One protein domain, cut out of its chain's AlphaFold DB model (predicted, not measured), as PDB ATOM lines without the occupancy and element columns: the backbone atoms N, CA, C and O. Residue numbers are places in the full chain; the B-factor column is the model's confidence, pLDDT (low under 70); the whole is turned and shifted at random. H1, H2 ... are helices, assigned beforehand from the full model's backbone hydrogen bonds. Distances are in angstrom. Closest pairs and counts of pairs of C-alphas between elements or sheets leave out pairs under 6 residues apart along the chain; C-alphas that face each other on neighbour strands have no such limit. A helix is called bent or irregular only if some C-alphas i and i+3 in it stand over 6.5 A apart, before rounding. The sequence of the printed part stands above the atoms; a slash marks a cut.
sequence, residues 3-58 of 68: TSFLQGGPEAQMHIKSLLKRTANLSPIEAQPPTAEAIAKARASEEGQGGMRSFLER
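AT A GLANCE: This is residues 3 to 58 of the 68 residues of a protein of Candidatus Eisenbacteria bacterium (UniProt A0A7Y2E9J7). H2 and H1 make a helical hairpin, side by side; H3 follows at its open end, turning steeply, and residues 53 to 58 stick out. The 56 printed residues hold helices H1, H2, H3 in that order and no named strand: all helix. It is loose, radius of gyration of the C-alphas 12.9 A, spanning 39 by 24 by 14 A.

IN THESE COORDINATES: Find C-alpha 28 at (11.516, -8.319, -25.638); H2, residues 28 to 44, runs 23.8 A from there, with a kink of 26 degrees near residue 35, and is only just irregular: C-alphas 30 and 33 are 6.7 A apart. H1, residues 10 to 23, measures 20.1 A. H3, residues 46 to 57, measures 16.0 A, to C-alpha 57 at (46.567, -3.270, -18.673).

HOW THE PARTS SIT: Hairpin H1 and H2 touch, opposite ways, at a shallow tilt of 17 degrees; look at their closest C-alphas, Thr 23 and Ala 31, 5.5 A. H1 and H3 only just touch, 3 pairs within 8 A, only at their ends; closest C-alphas Glu 11 and Glu 47, 7.0 A. Every O i to N i+4 pair is within hydrogen-bond range in H1 and H3, 11 of 13 in H2.

THE WHOLE: The printed part has no cut, both links are tight, and no printed residue is under 70 in pLDDT.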
ATOM      1  N   THR A   3      34.866   6.559 -37.281       85.31
ATOM      2  CA  THR A   3      36.004   6.306 -36.386       85.31
ATOM      3  C   THR A   3      35.621   5.583 -35.092       85.31
ATOM      4  O   THR A   3      36.375   4.735 -34.630       85.31
ATOM      5  N   SER A   4      34.444   5.856 -34.510       84.31
ATOM      6  CA  SER A   4      34.022   5.180 -33.274       84.31
ATOM      7  C   SER A   4      33.676   3.705 -33.490       84.31
ATOM      8  O   SER A   4      33.835   2.909 -32.571       84.31
ATOM      9  N   PHE A   5      33.239   3.314 -34.692       82.44
ATOM     10  CA  PHE A   5      32.967   1.907 -35.003       82.44
ATOM     11  C   PHE A   5      34.251   1.088 -35.145       82.44
ATOM     12  O   PHE A   5      34.281  -0.053 -34.688       82.44
ATOM     13  N   LEU A   6      35.313   1.692 -35.690       86.19
ATOM     14  CA  LEU A   6      36.632   1.063 -35.852       86.19
ATOM     15  C   LEU A   6      37.317   0.746 -34.513       86.19
ATOM     16  O   LEU A   6      38.258  -0.032 -34.461       86.19
ATOM     17  N   GLN A   7      36.832   1.324 -33.414       88.38
ATOM     18  CA  GLN A   7      37.327   1.030 -32.070       88.38
ATOM     19  C   GLN A   7      36.763  -0.271 -31.485       88.38
ATOM     20  O   GLN A   7      37.307  -0.778 -30.497       88.38
ATOM     21  N   GLY A   8      35.652  -0.779 -32.025       89.50
ATOM     22  CA  GLY A   8      35.049  -2.038 -31.595       89.50
ATOM     23  C   GLY A   8      35.774  -3.239 -32.190       89.50
ATOM     24  O   GLY A   8      36.334  -3.142 -33.278       89.50
ATOM     25  N   GLY A   9      35.751  -4.364 -31.479       92.81
ATOM     26  CA  GLY A   9      36.292  -5.615 -32.001       92.81
ATOM     27  C   GLY A   9      35.483  -6.117 -33.207       92.81
ATOM     28  O   GLY A   9      34.246  -6.020 -33.189       92.81
ATOM     29  N   PRO A  10      36.136  -6.568 -34.292       93.88
ATOM     30  CA  PRO A  10      35.447  -7.038 -35.491       93.88
ATOM     31  C   PRO A  10      34.515  -8.232 -35.226       93.88
ATOM     32  O   PRO A  10      33.422  -8.277 -35.804       93.88
ATOM     33  N   GLU A  11      34.887  -9.158 -34.336       95.06
ATOM     34  CA  GLU A  11      34.047 -10.304 -33.964       95.06
ATOM     35  C   GLU A  11      32.786  -9.827 -33.231       95.06
ATOM     36  O   GLU A  11      31.664 -10.183 -33.609       95.06
ATOM     37  N   ALA A  12      32.936  -8.926 -32.256       93.38
ATOM     38  CA  ALA A  12      31.815  -8.319 -31.548       93.38
ATOM     39  C   ALA A  12      30.849  -7.608 -32.511       93.38
ATOM     40  O   ALA A  12      29.633  -7.785 -32.411       93.38
ATOM     41  N   GLN A  13      31.361  -6.848 -33.486       94.44
ATOM     42  CA  GLN A  13      30.527  -6.176 -34.491       94.44
ATOM     43  C   GLN A  13      29.750  -7.172 -35.365       94.44
ATOM     44  O   GLN A  13      28.575  -6.948 -35.679       94.44
ATOM     45  N   MET A  14      30.383  -8.279 -35.759       95.19
ATOM     46  CA  MET A  14      29.732  -9.346 -36.520       95.19
ATOM     47  C   MET A  14      28.612 -10.004 -35.706       95.19
ATOM     48  O   MET A  14      27.484 -10.136 -36.193       95.19
ATOM     49  N   HIS A  15      28.895 -10.352 -34.450       95.25
ATOM     50  CA  HIS A  15      27.934 -10.975 -33.544       95.25
ATOM     51  C   HIS A  15      26.749 -10.064 -33.227       95.25
ATOM     52  O   HIS A  15      25.613 -10.536 -33.250       95.25
ATOM     53  N   ILE A  16      26.971  -8.760 -33.033       94.50
ATOM     54  CA  ILE A  16      25.888  -7.782 -32.845       94.50
ATOM     55  C   ILE A  16      24.959  -7.774 -34.063       94.50
ATOM     56  O   ILE A  16      23.745  -7.886 -33.912       94.50
ATOM     57  N   LYS A  17      25.506  -7.696 -35.282       95.44
ATOM     58  CA  LYS A  17      24.693  -7.689 -36.512       95.44
ATOM     59  C   LYS A  17      23.910  -8.990 -36.690       95.44
ATOM     60  O   LYS A  17      22.760  -8.953 -37.126       95.44
ATOM     61  N   SER A  18      24.516 -10.128 -36.355       96.25
ATOM     62  CA  SER A  18      23.848 -11.433 -36.384       96.25
ATOM     63  C   SER A  18      22.704 -11.504 -35.368       96.25
ATOM     64  O   SER A  18      21.582 -11.875 -35.720       96.25
ATOM     65  N   LEU A  19      22.953 -11.061 -34.131       96.94
ATOM     66  CA  LEU A  19      21.950 -11.027 -33.071       96.94
ATOM     67  C   LEU A  19      20.775 -10.120 -33.445       96.94
ATOM     68  O   LEU A  19      19.636 -10.558 -33.341       96.94
ATOM     69  N   LEU A  20      21.044  -8.917 -33.963       96.19
ATOM     70  CA  LEU A  20      20.004  -7.988 -34.411       96.19
ATOM     71  C   LEU A  20      19.090  -8.617 -35.466       96.19
ATOM     72  O   LEU A  20      17.874  -8.499 -35.363       96.19
ATOM     73  N   LYS A  21      19.649  -9.331 -36.452       96.75
ATOM     74  CA  LYS A  21      18.842 -10.056 -37.448       96.75
ATOM     75  C   LYS A  21      17.984 -11.143 -36.804       96.75
ATOM     76  O   LYS A  21      16.832 -11.314 -37.189       96.75
ATOM     77  N   ARG A  22      18.539 -11.871 -35.831       95.56
ATOM     78  CA  ARG A  22      17.848 -12.958 -35.124       95.56
ATOM     79  C   ARG A  22      16.718 -12.449 -34.224       95.56
ATOM     80  O   ARG A  22      15.719 -13.145 -34.087       95.56
ATOM     81  N   THR A  23      16.866 -11.273 -33.614       97.31
ATOM     82  CA  THR A  23      15.903 -10.740 -32.634       97.31
ATOM     83  C   THR A  23      14.958  -9.679 -33.192       97.31
ATOM     84  O   THR A  23      14.044  -9.281 -32.480       97.31
ATOM     85  N   ALA A  24      15.133  -9.231 -34.441       96.88
ATOM     86  CA  ALA A  24      14.394  -8.103 -35.025       96.88
ATOM     87  C   ALA A  24      12.861  -8.204 -34.928       96.88
ATOM     88  O   ALA A  24      12.198  -7.183 -34.787       96.88
ATOM     89  N   ASN A  25      12.310  -9.420 -34.996       96.88
ATOM     90  CA  ASN A  25      10.863  -9.665 -34.986       96.88
ATOM     91  C   ASN A  25      10.378 -10.351 -33.699       96.88
ATOM     92  O   ASN A  25       9.250 -10.833 -33.654       96.88
ATOM     93  N   LEU A  26      11.235 -10.446 -32.681       97.75
ATOM     94  CA  LEU A  26      10.888 -11.049 -31.398       97.75
ATOM     95  C   LEU A  26      10.372  -9.978 -30.439       97.75
ATOM     96  O   LEU A  26      10.866  -8.847 -30.429       97.75
ATOM     97  N   SER A  27       9.425 -10.345 -29.577       98.06
ATOM     98  CA  SER A  27       9.111  -9.512 -28.419       98.06
ATOM     99  C   SER A  27      10.322  -9.438 -27.471       98.06
ATOM    100  O   SER A  27      11.184 -10.323 -27.487       98.06
ATOM    101  N   PRO A  28      10.408  -8.427 -26.589       96.50
ATOM    102  CA  PRO A  28      11.516  -8.319 -25.638       96.50
ATOM    103  C   PRO A  28      11.723  -9.571 -24.771       96.50
ATOM    104  O   PRO A  28      12.863  -9.937 -24.496       96.50
ATOM    105  N   ILE A  29      10.636 -10.248 -24.380       98.00
ATOM    106  CA  ILE A  29      10.686 -11.481 -23.577       98.00
ATOM    107  C   ILE A  29      11.326 -12.620 -24.379       98.00
ATOM    108  O   ILE A  29      12.193 -13.326 -23.872       98.00
ATOM    109  N   GLU A  30      10.956 -12.770 -25.649       97.94
ATOM    110  CA  GLU A  30      11.508 -13.804 -26.534       97.94
ATOM    111  C   GLU A  30      12.953 -13.500 -26.958       97.94
ATOM    112  O   GLU A  30      13.757 -14.411 -27.156       97.94
ATOM    113  N   ALA A  31      13.309 -12.219 -27.070       98.06
ATOM    114  CA  ALA A  31      14.662 -11.776 -27.393       98.06
ATOM    115  C   ALA A  31      15.635 -11.902 -26.209       98.06
ATOM    116  O   ALA A  31      16.852 -11.946 -26.416       98.06
ATOM    117  N   GLN A  32      15.136 -11.963 -24.971       98.00
ATOM    118  CA  GLN A  32      15.970 -11.949 -23.771       98.00
ATOM    119  C   GLN A  32      16.904 -13.175 -23.672       98.00
ATOM    120  O   GLN A  32      18.111 -12.957 -23.520       98.00
ATOM    121  N   PRO A  33      16.441 -14.436 -23.824       97.75
ATOM    122  CA  PRO A  33      17.332 -15.598 -23.781       97.75
ATOM    123  C   PRO A  33      18.461 -15.588 -24.830       97.75
ATOM    124  O   PRO A  33      19.622 -15.708 -24.428       97.75
ATOM    125  N   PRO A  34      18.206 -15.395 -26.145       96.94
ATOM    126  CA  PRO A  34      19.287 -15.381 -27.134       96.94
ATOM    127  C   PRO A  34      20.235 -14.190 -26.947       96.94
ATOM    128  O   PRO A  34      21.422 -14.304 -27.248       96.94
ATOM    129  N   THR A  35      19.748 -13.065 -26.413       97.25
ATOM    130  CA  THR A  35      20.602 -11.918 -26.077       97.25
ATOM    131  C   THR A  35      21.539 -12.240 -24.915       97.25
ATOM    132  O   THR A  35      22.736 -11.960 -24.996       97.25
ATOM    133  N   ALA A  36      21.029 -12.860 -23.848       97.88
ATOM    134  CA  ALA A  36      21.843 -13.267 -22.704       97.88
ATOM    135  C   ALA A  36      22.921 -14.285 -23.109       97.88
ATOM    136  O   ALA A  36      24.087 -14.131 -22.737       97.88
ATOM    137  N   GLU A  37      22.556 -15.275 -23.931       97.19
ATOM    138  CA  GLU A  37      23.494 -16.254 -24.488       97.19
ATOM    139  C   GLU A  37      24.592 -15.572 -25.321       97.19
ATOM    140  O   GLU A  37      25.778 -15.856 -25.142       97.19
ATOM    141  N   ALA A  38      24.216 -14.638 -26.202       97.00
ATOM    142  CA  ALA A  38      25.166 -13.899 -27.030       97.00
ATOM    143  C   ALA A  38      26.147 -13.071 -26.186       97.00
ATOM    144  O   ALA A  38      27.347 -13.089 -26.456       97.00
ATOM    145  N   ILE A  39      25.669 -12.395 -25.133       96.50
ATOM    146  CA  ILE A  39      26.526 -11.639 -24.206       96.50
ATOM    147  C   ILE A  39      27.504 -12.570 -23.487       96.50
ATOM    148  O   ILE A  39      28.688 -12.244 -23.377       96.50
ATOM    149  N   ALA A  40      27.030 -13.720 -22.999       97.75
ATOM    150  CA  ALA A  40      27.874 -14.682 -22.300       97.75
ATOM    151  C   ALA A  40      28.998 -15.201 -23.210       97.75
ATOM    152  O   ALA A  40      30.168 -15.153 -22.826       97.75
ATOM    153  N   LYS A  41      28.661 -15.607 -24.442       96.81
ATOM    154  CA  LYS A  41      29.640 -16.062 -25.442       96.81
ATOM    155  C   LYS A  41      30.628 -14.961 -25.817       96.81
ATOM    156  O   LYS A  41      31.830 -15.195 -25.784       96.81
ATOM    157  N   ALA A  42      30.141 -13.752 -26.095       95.81
ATOM    158  CA  ALA A  42      31.000 -12.623 -26.444       95.81
ATOM    159  C   ALA A  42      32.001 -12.303 -25.326       95.81
ATOM    160  O   ALA A  42      33.175 -12.082 -25.601       95.81
ATOM    161  N   ARG A  43      31.581 -12.343 -24.055       95.62
ATOM    162  CA  ARG A  43      32.486 -12.114 -22.915       95.62
ATOM    163  C   ARG A  43      33.512 -13.229 -22.726       95.62
ATOM    164  O   ARG A  43      34.615 -12.941 -22.277       95.62
ATOM    165  N   ALA A  44      33.156 -14.475 -23.025       96.88
ATOM    166  CA  ALA A  44      34.051 -15.623 -22.889       96.88
ATOM    167  C   ALA A  44      35.001 -15.816 -24.088       96.88
ATOM    168  O   ALA A  44      35.978 -16.548 -23.959       96.88
ATOM    169  N   SER A  45      34.722 -15.178 -25.230       96.62
ATOM    170  CA  SER A  45      35.541 -15.259 -26.449       96.62
ATOM    171  C   SER A  45      36.966 -14.730 -26.258       96.62
ATOM    172  O   SER A  45      37.237 -13.937 -25.349       96.62
ATOM    173  N   GLU A  46      37.873 -15.126 -27.153       96.31
ATOM    174  CA  GLU A  46      39.246 -14.614 -27.184       96.31
ATOM    175  C   GLU A  46      39.280 -13.095 -27.375       96.31
ATOM    176  O   GLU A  46      39.981 -12.407 -26.633       96.31
ATOM    177  N   GLU A  47      38.472 -12.553 -28.295       95.88
ATOM    178  CA  GLU A  47      38.358 -11.106 -28.502       95.88
ATOM    179  C   GLU A  47      37.816 -10.410 -27.243       95.88
ATOM    180  O   GLU A  47      38.370  -9.407 -26.788       95.88
ATOM    181  N   GLY A  48      36.779 -10.967 -26.609       95.69
ATOM    182  CA  GLY A  48      36.199 -10.420 -25.381       95.69
ATOM    183  C   GLY A  48      37.184 -10.388 -24.210       95.69
ATOM    184  O   GLY A  48      37.335  -9.358 -23.544       95.69
ATOM    185  N   GLN A  49      37.895 -11.494 -23.981       97.25
ATOM    186  CA  GLN A  49      38.930 -11.587 -22.950       97.25
ATOM    187  C   GLN A  49      40.140 -10.705 -23.277       97.25
ATOM    188  O   GLN A  49      40.680 -10.044 -22.387       97.25
ATOM    189  N   GLY A  50      40.543 -10.645 -24.547       95.62
ATOM    190  CA  GLY A  50      41.622  -9.787 -25.032       95.62
ATOM    191  C   GLY A  50      41.314  -8.305 -24.826       95.62
ATOM    192  O   GLY A  50      42.136  -7.573 -24.282       95.62
ATOM    193  N   GLY A  51      40.096  -7.875 -25.160       94.56
ATOM    194  CA  GLY A  51      39.628  -6.510 -24.933       94.56
ATOM    195  C   GLY A  51      39.616  -6.117 -23.460       94.56
ATOM    196  O   GLY A  51      40.104  -5.043 -23.104       94.56
ATOM    197  N   MET A  52      39.096  -7.000 -22.600       95.56
ATOM    198  CA  MET A  52      39.087  -6.782 -21.151       95.56
ATOM    199  C   MET A  52      40.511  -6.660 -20.599       95.56
ATOM    200  O   MET A  52      40.803  -5.748 -19.827       95.56
ATOM    201  N   ARG A  53      41.417  -7.541 -21.031       96.56
ATOM    202  CA  ARG A  53      42.822  -7.512 -20.616       96.56
ATOM    203  C   ARG A  53      43.513  -6.223 -21.052       96.56
ATOM    204  O   ARG A  53      44.113  -5.561 -20.213       96.56
ATOM    205  N   SER A  54      43.366  -5.814 -22.312       94.75
ATOM    206  CA  SER A  54      43.924  -4.550 -22.810       94.75
ATOM    207  C   SER A  54      43.391  -3.337 -22.050       94.75
ATOM    208  O   SER A  54      44.161  -2.434 -21.733       94.75
ATOM    209  N   PHE A  55      42.100  -3.327 -21.701       94.06
ATOM    210  CA  PHE A  55      41.519  -2.268 -20.876       94.06
ATOM    211  C   PHE A  55      42.169  -2.198 -19.486       94.06
ATOM    212  O   PHE A  55      42.585  -1.120 -19.059       94.06
ATOM    213  N   LEU A  56      42.301  -3.340 -18.802       97.06
ATOM    214  CA  LEU A  56      42.912  -3.419 -17.469       97.06
ATOM    215  C   LEU A  56      44.403  -3.059 -17.487       97.06
ATOM    216  O   LEU A  56      44.879  -2.340 -16.611       97.06
ATOM    217  N   GLU A  57      45.131  -3.518 -18.504       96.81
ATOM    218  CA  GLU A  57      46.567  -3.270 -18.673       96.81
ATOM    219  C   GLU A  57      46.878  -1.904 -19.306       96.81
ATOM    220  O   GLU A  57      48.049  -1.559 -19.452       96.81
ATOM    221  N   ARG A  58      45.854  -1.121 -19.685       92.81
ATOM    222  CA  ARG A  58      45.991   0.145 -20.428       92.81
ATOM    223  C   ARG A  58      46.833   0.009 -21.704       92.81
ATOM    224  O   ARG A  58      47.559   0.926 -22.082       92.81
TER     225      ARG A  58